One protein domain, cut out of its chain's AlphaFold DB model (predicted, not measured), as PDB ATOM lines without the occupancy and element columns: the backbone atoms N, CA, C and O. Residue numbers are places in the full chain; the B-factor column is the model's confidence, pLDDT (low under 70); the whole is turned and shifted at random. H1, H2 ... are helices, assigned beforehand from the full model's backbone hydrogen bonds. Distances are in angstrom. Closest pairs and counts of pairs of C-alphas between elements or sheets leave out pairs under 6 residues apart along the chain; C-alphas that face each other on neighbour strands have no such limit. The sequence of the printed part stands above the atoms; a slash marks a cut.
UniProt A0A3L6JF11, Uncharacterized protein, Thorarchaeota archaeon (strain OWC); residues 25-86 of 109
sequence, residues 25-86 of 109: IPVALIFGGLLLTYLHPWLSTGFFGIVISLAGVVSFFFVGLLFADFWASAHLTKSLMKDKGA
ATOM      1  N   ILE A  25     412.141 291.971 227.470       84.50
ATOM      2  CA  ILE A  25     412.192 290.642 228.093       84.50
ATOM      3  C   ILE A  25     410.813 290.198 228.616       84.50
ATOM      4  O   ILE A  25     410.335 289.156 228.162       84.50
ATOM      5  N   PRO A  26     410.126 290.950 229.504       84.81
ATOM      6  CA  PRO A  26     408.809 290.543 229.999       84.81
ATOM      7  C   PRO A  26     407.770 290.449 228.877       84.81
ATOM      8  O   PRO A  26     406.965 289.523 228.859       84.81
ATOM      9  N   VAL A  27     407.830 291.345 227.888       87.12
ATOM     10  CA  VAL A  27     406.946 291.303 226.715       87.12
ATOM     11  C   VAL A  27     407.175 290.020 225.907       87.12
ATOM     12  O   VAL A  27     406.219 289.314 225.589       87.12
ATOM     13  N   ALA A  28     408.431 289.669 225.629       88.00
ATOM     14  CA  ALA A  28     408.775 288.444 224.912       88.00
ATOM     15  C   ALA A  28     408.330 287.177 225.664       88.00
ATOM     16  O   ALA A  28     407.856 286.239 225.030       88.00
ATOM     17  N   LEU A  29     408.425 287.159 226.998       86.75
ATOM     18  CA  LEU A  29     407.936 286.056 227.835       86.75
ATOM     19  C   LEU A  29     406.416 285.881 227.732       86.75
ATOM     20  O   LEU A  29     405.947 284.758 227.563       86.75
ATOM     21  N   ILE A  30     405.646 286.974 227.780       88.31
ATOM     22  CA  ILE A  30     404.179 286.925 227.656       88.31
ATOM     23  C   ILE A  30     403.780 286.372 226.287       88.31
ATOM     24  O   ILE A  30     403.049 285.385 226.209       88.31
ATOM     25  N   PHE A  31     404.287 286.971 225.206       90.31
ATOM     26  CA  PHE A  31     403.927 286.555 223.849       90.31
ATOM     27  C   PHE A  31     404.459 285.161 223.506       90.31
ATOM     28  O   PHE A  31     403.747 284.375 222.882       90.31
ATOM     29  N   GLY A  32     405.673 284.824 223.944       88.00
ATOM     30  CA  GLY A  32     406.256 283.497 223.756       88.00
ATOM     31  C   GLY A  32     405.483 282.410 224.502       88.00
ATOM     32  O   GLY A  32     405.186 281.368 223.919       88.00
ATOM     33  N   GLY A  33     405.095 282.665 225.756       83.25
ATOM     34  CA  GLY A  33     404.268 281.753 226.546       83.25
ATOM     35  C   GLY A  33     402.890 281.528 225.923       83.25
ATOM     36  O   GLY A  33     402.497 280.383 225.713       83.25
ATOM     37  N   LEU A  34     402.202 282.607 225.534       85.56
ATOM     38  CA  LEU A  34     400.903 282.542 224.850       85.56
ATOM     39  C   LEU A  34     400.970 281.765 223.533       85.56
ATOM     40  O   LEU A  34     400.111 280.920 223.272       85.56
ATOM     41  N   LEU A  35     401.996 282.020 222.718       87.31
ATOM     42  CA  LEU A  35     402.206 281.303 221.464       87.31
ATOM     43  C   LEU A  35     402.412 279.804 221.721       87.31
ATOM     44  O   LEU A  35     401.813 278.970 221.043       87.31
ATOM     45  N   LEU A  36     403.200 279.460 222.742       84.00
ATOM     46  CA  LEU A  36     403.459 278.075 223.130       84.00
ATOM     47  C   LEU A  36     402.201 277.370 223.665       84.00
ATOM     48  O   LEU A  36     402.022 276.173 223.432       84.00
ATOM     49  N   THR A  37     401.311 278.102 224.338       82.56
ATOM     50  CA  THR A  37     399.989 277.604 224.742       82.56
ATOM     51  C   THR A  37     399.087 277.370 223.536       82.56
ATOM     52  O   THR A  37     398.411 276.348 223.478       82.56
ATOM     53  N   TYR A  38     399.104 278.259 222.545       82.88
ATOM     54  CA  TYR A  38     398.313 278.091 221.323       82.88
ATOM     55  C   TYR A  38     398.791 276.897 220.478       82.88
ATOM     56  O   TYR A  38     397.990 276.196 219.864       82.88
ATOM     57  N   LEU A  39     400.094 276.611 220.518       82.38
ATOM     58  CA  LEU A  39     400.729 275.439 219.905       82.38
ATOM     59  C   LEU A  39     400.550 274.136 220.716       82.38
ATOM     60  O   LEU A  39     400.991 273.075 220.264       82.38
ATOM     61  N   HIS A  40     399.875 274.172 221.875       75.06
ATOM     62  CA  HIS A  40     399.615 272.987 222.710       75.06
ATOM     63  C   HIS A  40     399.037 271.788 221.935       75.06
ATOM     64  O   HIS A  40     399.503 270.681 222.194       75.06
ATOM     65  N   PRO A  41     398.083 271.934 220.990       76.00
ATOM     66  CA  PRO A  41     397.520 270.781 220.280       76.00
ATOM     67  C   PRO A  41     398.561 269.966 219.500       76.00
ATOM     68  O   PRO A  41     398.325 268.797 219.220       76.00
ATOM     69  N   TRP A  42     399.698 270.574 219.152       73.00
ATOM     70  CA  TRP A  42     400.774 269.934 218.393       73.00
ATOM     71  C   TRP A  42     401.936 269.458 219.266       73.00
ATOM     72  O   TRP A  42     402.555 268.445 218.958       73.00
ATOM     73  N   LEU A  43     402.250 270.185 220.339       75.31
ATOM     74  CA  LEU A  43     403.468 269.969 221.130       75.31
ATOM     75  C   LEU A  43     403.193 269.497 222.566       75.31
ATOM     76  O   LEU A  43     404.130 269.162 223.284       75.31
ATOM     77  N   SER A  44     401.931 269.472 223.013       75.38
ATOM     78  CA  SER A  44     401.533 269.179 224.401       75.38
ATOM     79  C   SER A  44     402.236 270.066 225.454       75.38
ATOM     80  O   SER A  44     402.311 269.723 226.633       75.38
ATOM     81  N   THR A  45     402.750 271.236 225.049       79.25
ATOM     82  CA  THR A  45     403.570 272.158 225.863       79.25
ATOM     83  C   THR A  45     402.780 273.247 226.583       79.25
ATOM     84  O   THR A  45     403.359 274.119 227.225       79.25
ATOM     85  N   GLY A  46     401.456 273.252 226.491       77.44
ATOM     86  CA  GLY A  46     400.633 274.355 227.007       77.44
ATOM     87  C   GLY A  46     400.684 274.562 228.519       77.44
ATOM     88  O   GLY A  46     400.533 275.704 228.934       77.44
ATOM     89  N   PHE A  47     400.994 273.545 229.338       84.00
ATOM     90  CA  PHE A  47     401.300 273.776 230.760       84.00
ATOM     91  C   PHE A  47     402.505 274.717 230.917       84.00
ATOM     92  O   PHE A  47     402.417 275.734 231.601       84.00
ATOM     93  N   PHE A  48     403.602 274.440 230.205       84.06
ATOM     94  CA  PHE A  48     404.783 275.305 230.195       84.06
ATOM     95  C   PHE A  48     404.484 276.674 229.582       84.06
ATOM     96  O   PHE A  48     404.940 277.681 230.112       84.06
ATOM     97  N   GLY A  49     403.676 276.732 228.520       83.62
ATOM     98  CA  GLY A  49     403.248 277.997 227.915       83.62
ATOM     99  C   GLY A  49     402.499 278.900 228.899       83.62
ATOM    100  O   GLY A  49     402.824 280.082 229.024       83.62
ATOM    101  N   ILE A  50     401.573 278.330 229.677       85.31
ATOM    102  CA  ILE A  50     400.820 279.061 230.706       85.31
ATOM    103  C   ILE A  50     401.760 279.559 231.809       85.31
ATOM    104  O   ILE A  50     401.695 280.733 232.171       85.31
ATOM    105  N   VAL A  51     402.659 278.708 232.314       90.00
ATOM    106  CA  VAL A  51     403.624 279.089 233.361       90.00
ATOM    107  C   VAL A  51     404.550 280.210 232.882       90.00
ATOM    108  O   VAL A  51     404.758 281.186 233.603       90.00
ATOM    109  N   ILE A  52     405.061 280.115 231.652       88.62
ATOM    110  CA  ILE A  52     405.923 281.138 231.046       88.62
ATOM    111  C   ILE A  52     405.159 282.454 230.866       88.62
ATOM    112  O   ILE A  52     405.674 283.516 231.216       88.62
ATOM    113  N   SER A  53     403.918 282.394 230.376       87.06
ATOM    114  CA  SER A  53     403.076 283.582 230.225       87.06
ATOM    115  C   SER A  53     402.798 284.244 231.575       87.06
ATOM    116  O   SER A  53     402.887 285.466 231.687       87.06
ATOM    117  N   LEU A  54     402.498 283.456 232.612       90.38
ATOM    118  CA  LEU A  54     402.251 283.959 233.964       90.38
ATOM    119  C   LEU A  54     403.506 284.629 234.541       90.38
ATOM    120  O   LEU A  54     403.430 285.740 235.063       90.38
ATOM    121  N   ALA A  55     404.672 283.998 234.380       90.38
ATOM    122  CA  ALA A  55     405.956 284.569 234.783       90.38
ATOM    123  C   ALA A  55     406.255 285.885 234.042       90.38
ATOM    124  O   ALA A  55     406.740 286.840 234.651       90.38
ATOM    125  N   GLY A  56     405.913 285.964 232.754       89.06
ATOM    126  CA  GLY A  56     406.019 287.188 231.962       89.06
ATOM    127  C   GLY A  56     405.156 288.328 232.510       89.06
ATOM    128  O   GLY A  56     405.653 289.445 232.665       89.06
ATOM    129  N   VAL A  57     403.899 288.049 232.871       90.81
ATOM    130  CA  VAL A  57     402.992 289.042 233.481       90.81
ATOM    131  C   VAL A  57     403.540 289.529 234.821       90.81
ATOM    132  O   VAL A  57     403.621 290.735 235.046       90.81
ATOM    133  N   VAL A  58     403.972 288.612 235.690       91.69
ATOM    134  CA  VAL A  58     404.568 288.966 236.988       91.69
ATOM    135  C   VAL A  58     405.813 289.832 236.790       91.69
ATOM    136  O   VAL A  58     405.946 290.878 237.422       91.69
ATOM    137  N   SER A  59     406.695 289.455 235.863       90.44
ATOM    138  CA  SER A  59     407.893 290.234 235.540       90.44
ATOM    139  C   SER A  59     407.551 291.635 235.022       90.44
ATOM    140  O   SER A  59     408.159 292.609 235.463       90.44
ATOM    141  N   PHE A  60     406.540 291.767 234.157       90.19
ATOM    142  CA  PHE A  60     406.068 293.068 233.678       90.19
ATOM    143  C   PHE A  60     405.594 293.962 234.830       90.19
ATOM    144  O   PHE A  60     405.974 295.131 234.896       90.19
ATOM    145  N   PHE A  61     404.826 293.403 235.772       90.19
ATOM    146  CA  PHE A  61     404.391 294.120 236.971       90.19
ATOM    147  C   PHE A  61     405.567 294.573 237.837       90.19
ATOM    148  O   PHE A  61     405.593 295.728 238.252       90.19
ATOM    149  N   PHE A  62     406.559 293.710 238.070       90.88
ATOM    150  CA  PHE A  62     407.756 294.080 238.832       90.88
ATOM    151  C   PHE A  62     408.526 295.221 238.172       90.88
ATOM    152  O   PHE A  62     408.884 296.180 238.849       90.88
ATOM    153  N   VAL A  63     408.749 295.152 236.859       87.00
ATOM    154  CA  VAL A  63     409.445 296.221 236.130       87.00
ATOM    155  C   VAL A  63     408.638 297.522 236.178       87.00
ATOM    156  O   VAL A  63     409.217 298.583 236.399       87.00
ATOM    157  N   GLY A  64     407.312 297.451 236.023       85.62
ATOM    158  CA  GLY A  64     406.427 298.613 236.129       85.62
ATOM    159  C   GLY A  64     406.454 299.259 237.516       85.62
ATOM    160  O   GLY A  64     406.595 300.476 237.621       85.62
ATOM    161  N   LEU A  65     406.389 298.448 238.575       88.75
ATOM    162  CA  LEU A  65     406.463 298.912 239.959       88.75
ATOM    163  C   LEU A  65     407.822 299.548 240.270       88.75
ATOM    164  O   LEU A  65     407.876 300.641 240.823       88.75
ATOM    165  N   LEU A  66     408.913 298.913 239.840       85.69
ATOM    166  CA  LEU A  66     410.267 299.447 239.995       85.69
ATOM    167  C   LEU A  66     410.414 300.802 239.285       85.69
ATOM    168  O   LEU A  66     411.029 301.727 239.805       85.69
ATOM    169  N   PHE A  67     409.831 300.937 238.092       82.38
ATOM    170  CA  PHE A  67     409.866 302.189 237.341       82.38
ATOM    171  C   PHE A  67     409.049 303.293 238.023       82.38
ATOM    172  O   PHE A  67     409.481 304.445 238.038       82.38
ATOM    173  N   ALA A  68     407.901 302.948 238.611       85.00
ATOM    174  CA  ALA A  68     407.112 303.877 239.415       85.00
ATOM    175  C   ALA A  68     407.896 304.359 240.648       85.00
ATOM    176  O   ALA A  68     407.903 305.556 240.936       85.00
ATOM    177  N   ASP A  69     408.615 303.456 241.315       84.19
ATOM    178  CA  ASP A  69     409.452 303.767 242.478       84.19
ATOM    179  C   ASP A  69     410.630 304.694 242.121       84.19
ATOM    180  O   ASP A  69     410.857 305.726 242.762       84.19
ATOM    181  N   PHE A  70     411.318 304.410 241.009       78.94
ATOM    182  CA  PHE A  70     412.361 305.293 240.477       78.94
ATOM    183  C   PHE A  70     411.824 306.666 240.078       78.94
ATOM    184  O   PHE A  70     412.483 307.680 240.311       78.94
ATOM    185  N   TRP A  71     410.639 306.720 239.469       79.38
ATOM    186  CA  TRP A  71     410.017 307.979 239.075       79.38
ATOM    187  C   TRP A  71     409.634 308.830 240.291       79.38
ATOM    188  O   TRP A  71     409.905 310.035 240.292       79.38
ATOM    189  N   ALA A  72     409.082 308.205 241.335       74.44
ATOM    190  CA  ALA A  72     408.747 308.865 242.592       74.44
ATOM    191  C   ALA A  72     410.001 309.430 243.275       74.44
ATOM    192  O   ALA A  72     410.033 310.608 243.634       74.44
ATOM    193  N   SER A  73     411.071 308.632 243.359       69.31
ATOM    194  CA  SER A  73     412.349 309.070 243.928       69.31
ATOM    195  C   SER A  73     412.986 310.200 243.113       69.31
ATOM    196  O   SER A  73     413.437 311.186 243.688       69.31
ATOM    197  N   ALA A  74     412.954 310.131 241.778       68.88
ATOM    198  CA  ALA A  74     413.471 311.192 240.914       68.88
ATOM    199  C   ALA A  74     412.676 312.504 241.043       68.88
ATOM    200  O   ALA A  74     413.268 313.584 241.007       68.88
ATOM    201  N   HIS A  75     411.351 312.434 241.217       66.56
ATOM    202  CA  HIS A  75     410.526 313.616 241.492       66.56
ATOM    203  C   HIS A  75     410.853 314.234 242.849       66.56
ATOM    204  O   HIS A  75     410.948 315.456 242.942       66.56
ATOM    205  N   LEU A  76     411.094 313.403 243.861       60.84
ATOM    206  CA  LEU A  76     411.426 313.838 245.215       60.84
ATOM    207  C   LEU A  76     412.840 314.442 245.288       60.84
ATOM    208  O   LEU A  76     413.048 315.487 245.895       60.84
ATOM    209  N   THR A  77     413.818 313.860 244.590       64.00
ATOM    210  CA  THR A  77     415.153 314.464 244.456       64.00
ATOM    211  C   THR A  77     415.086 315.780 243.686       64.00
ATOM    212  O   THR A  77     415.723 316.753 244.082       64.00
ATOM    213  N   LYS A  78     414.279 315.851 242.620       61.22
ATOM    214  CA  LYS A  78     414.092 317.087 241.854       61.22
ATOM    215  C   LYS A  78     413.377 318.168 242.666       61.22
ATOM    216  O   LYS A  78     413.733 319.332 242.514       61.22
ATOM    217  N   SER A  79     412.410 317.821 243.519       62.38
ATOM    218  CA  SER A  79     411.773 318.792 244.416       62.38
ATOM    219  C   SER A  79     412.756 319.292 245.472       62.38
ATOM    220  O   SER A  79     412.909 320.497 245.608       62.38
ATOM    221  N   LEU A  80     413.524 318.402 246.110       59.53
ATOM    222  CA  LEU A  80     414.559 318.794 247.076       59.53
ATOM    223  C   LEU A  80     415.668 319.652 246.445       59.53
ATOM    224  O   LEU A  80     416.134 320.608 247.058       59.53
ATOM    225  N   MET A  81     416.096 319.344 245.217       59.62
ATOM    226  CA  MET A  81     417.071 320.160 244.484       59.62
ATOM    227  C   MET A  81     416.486 321.499 244.036       59.62
ATOM    228  O   MET A  81     417.209 322.487 244.013       59.62
ATOM    229  N   LYS A  82     415.196 321.553 243.684       62.00
ATOM    230  CA  LYS A  82     414.517 322.808 243.346       62.00
ATOM    231  C   LYS A  82     414.374 323.705 244.572       62.00
ATOM    232  O   LYS A  82     414.594 324.901 244.440       62.00
ATOM    233  N   ASP A  83     414.076 323.139 245.737       57.97
ATOM    234  CA  ASP A  83     414.003 323.894 246.988       57.97
ATOM    235  C   ASP A  83     415.395 324.398 247.398       57.97
ATOM    236  O   ASP A  83     415.539 325.556 247.767       57.97
ATOM    237  N   LYS A  84     416.452 323.593 247.220       56.19
ATOM    238  CA  LYS A  84     417.839 324.037 247.455       56.19
ATOM    239  C   LYS A  84     418.336 325.073 246.440       56.19
ATOM    240  O   LYS A  84     418.992 326.024 246.834       56.19
ATOM    241  N   GLY A  85     417.997 324.931 245.159       52.28
ATOM    242  CA  GLY A  85     418.356 325.905 244.122       52.28
ATOM    243  C   GLY A  85     417.533 327.196 244.191       52.28
ATOM    244  O   GLY A  85     418.013 328.244 243.780       52.28
ATOM    245  N   ALA A  86     416.310 327.150 244.727       48.50
ATOM    246  CA  ALA A  86     415.538 328.351 245.038       48.50
ATOM    247  C   ALA A  86     416.147 329.116 246.226       48.50
ATOM    248  O   ALA A  86     416.193 330.341 246.184       48.50
TER     249      ALA A  86
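AT A GLANCE: This is residues 25 to 86 of the 109 residues of an uncharacterized protein of Thorarchaeota archaeon (strain OWC) (UniProt A0A3L6JF11). One long helix, H3, has a shorter helix, H1, folded back beside its residues 46 to 60, with the small H2 at the turn. Residues 64 to 86 of H3 stick out free. The 62 printed residues hold three named helices, H1, H2, H3, and no named strand: all helix, an extended rod of 66 by 12 by 10 A, radius of gyration of the C-alphas 19.4 A.

IN THESE COORDINATES: H3, residues 46 to 86, is 58.8 A long and ends at C-alpha 86 (415.538, 328.351, 245.038). H1, residues 25 to 38, begins at C-alpha 25 (412.192, 290.642, 228.093) and is 19.9 A long. H2 is residues 40 to 43.

HOW THE PARTS SIT: H3 touches H1 with residues 46 to 60 alone, at a shallow tilt of 20 degrees, opposite ways; the closest C-alphas, of Thr 37 and Gly 46, are 4.0 A apart. H2 and H3 are close but not clearly touching, the closest C-alphas, of His 40 and Gly 46, 4.6 A apart. H1 and H2 meet only through their link. In H1 and H3 every O i to N i+4 pair is within hydrogen-bond range; H2 is too short for one.

THE WHOLE: The C-alphas of Trp 42 and Ala 86, the two farthest apart, are 65.9 A apart. The printed part has no cut, and both links are tight. Residues 73 to 86 have pLDDT under 70.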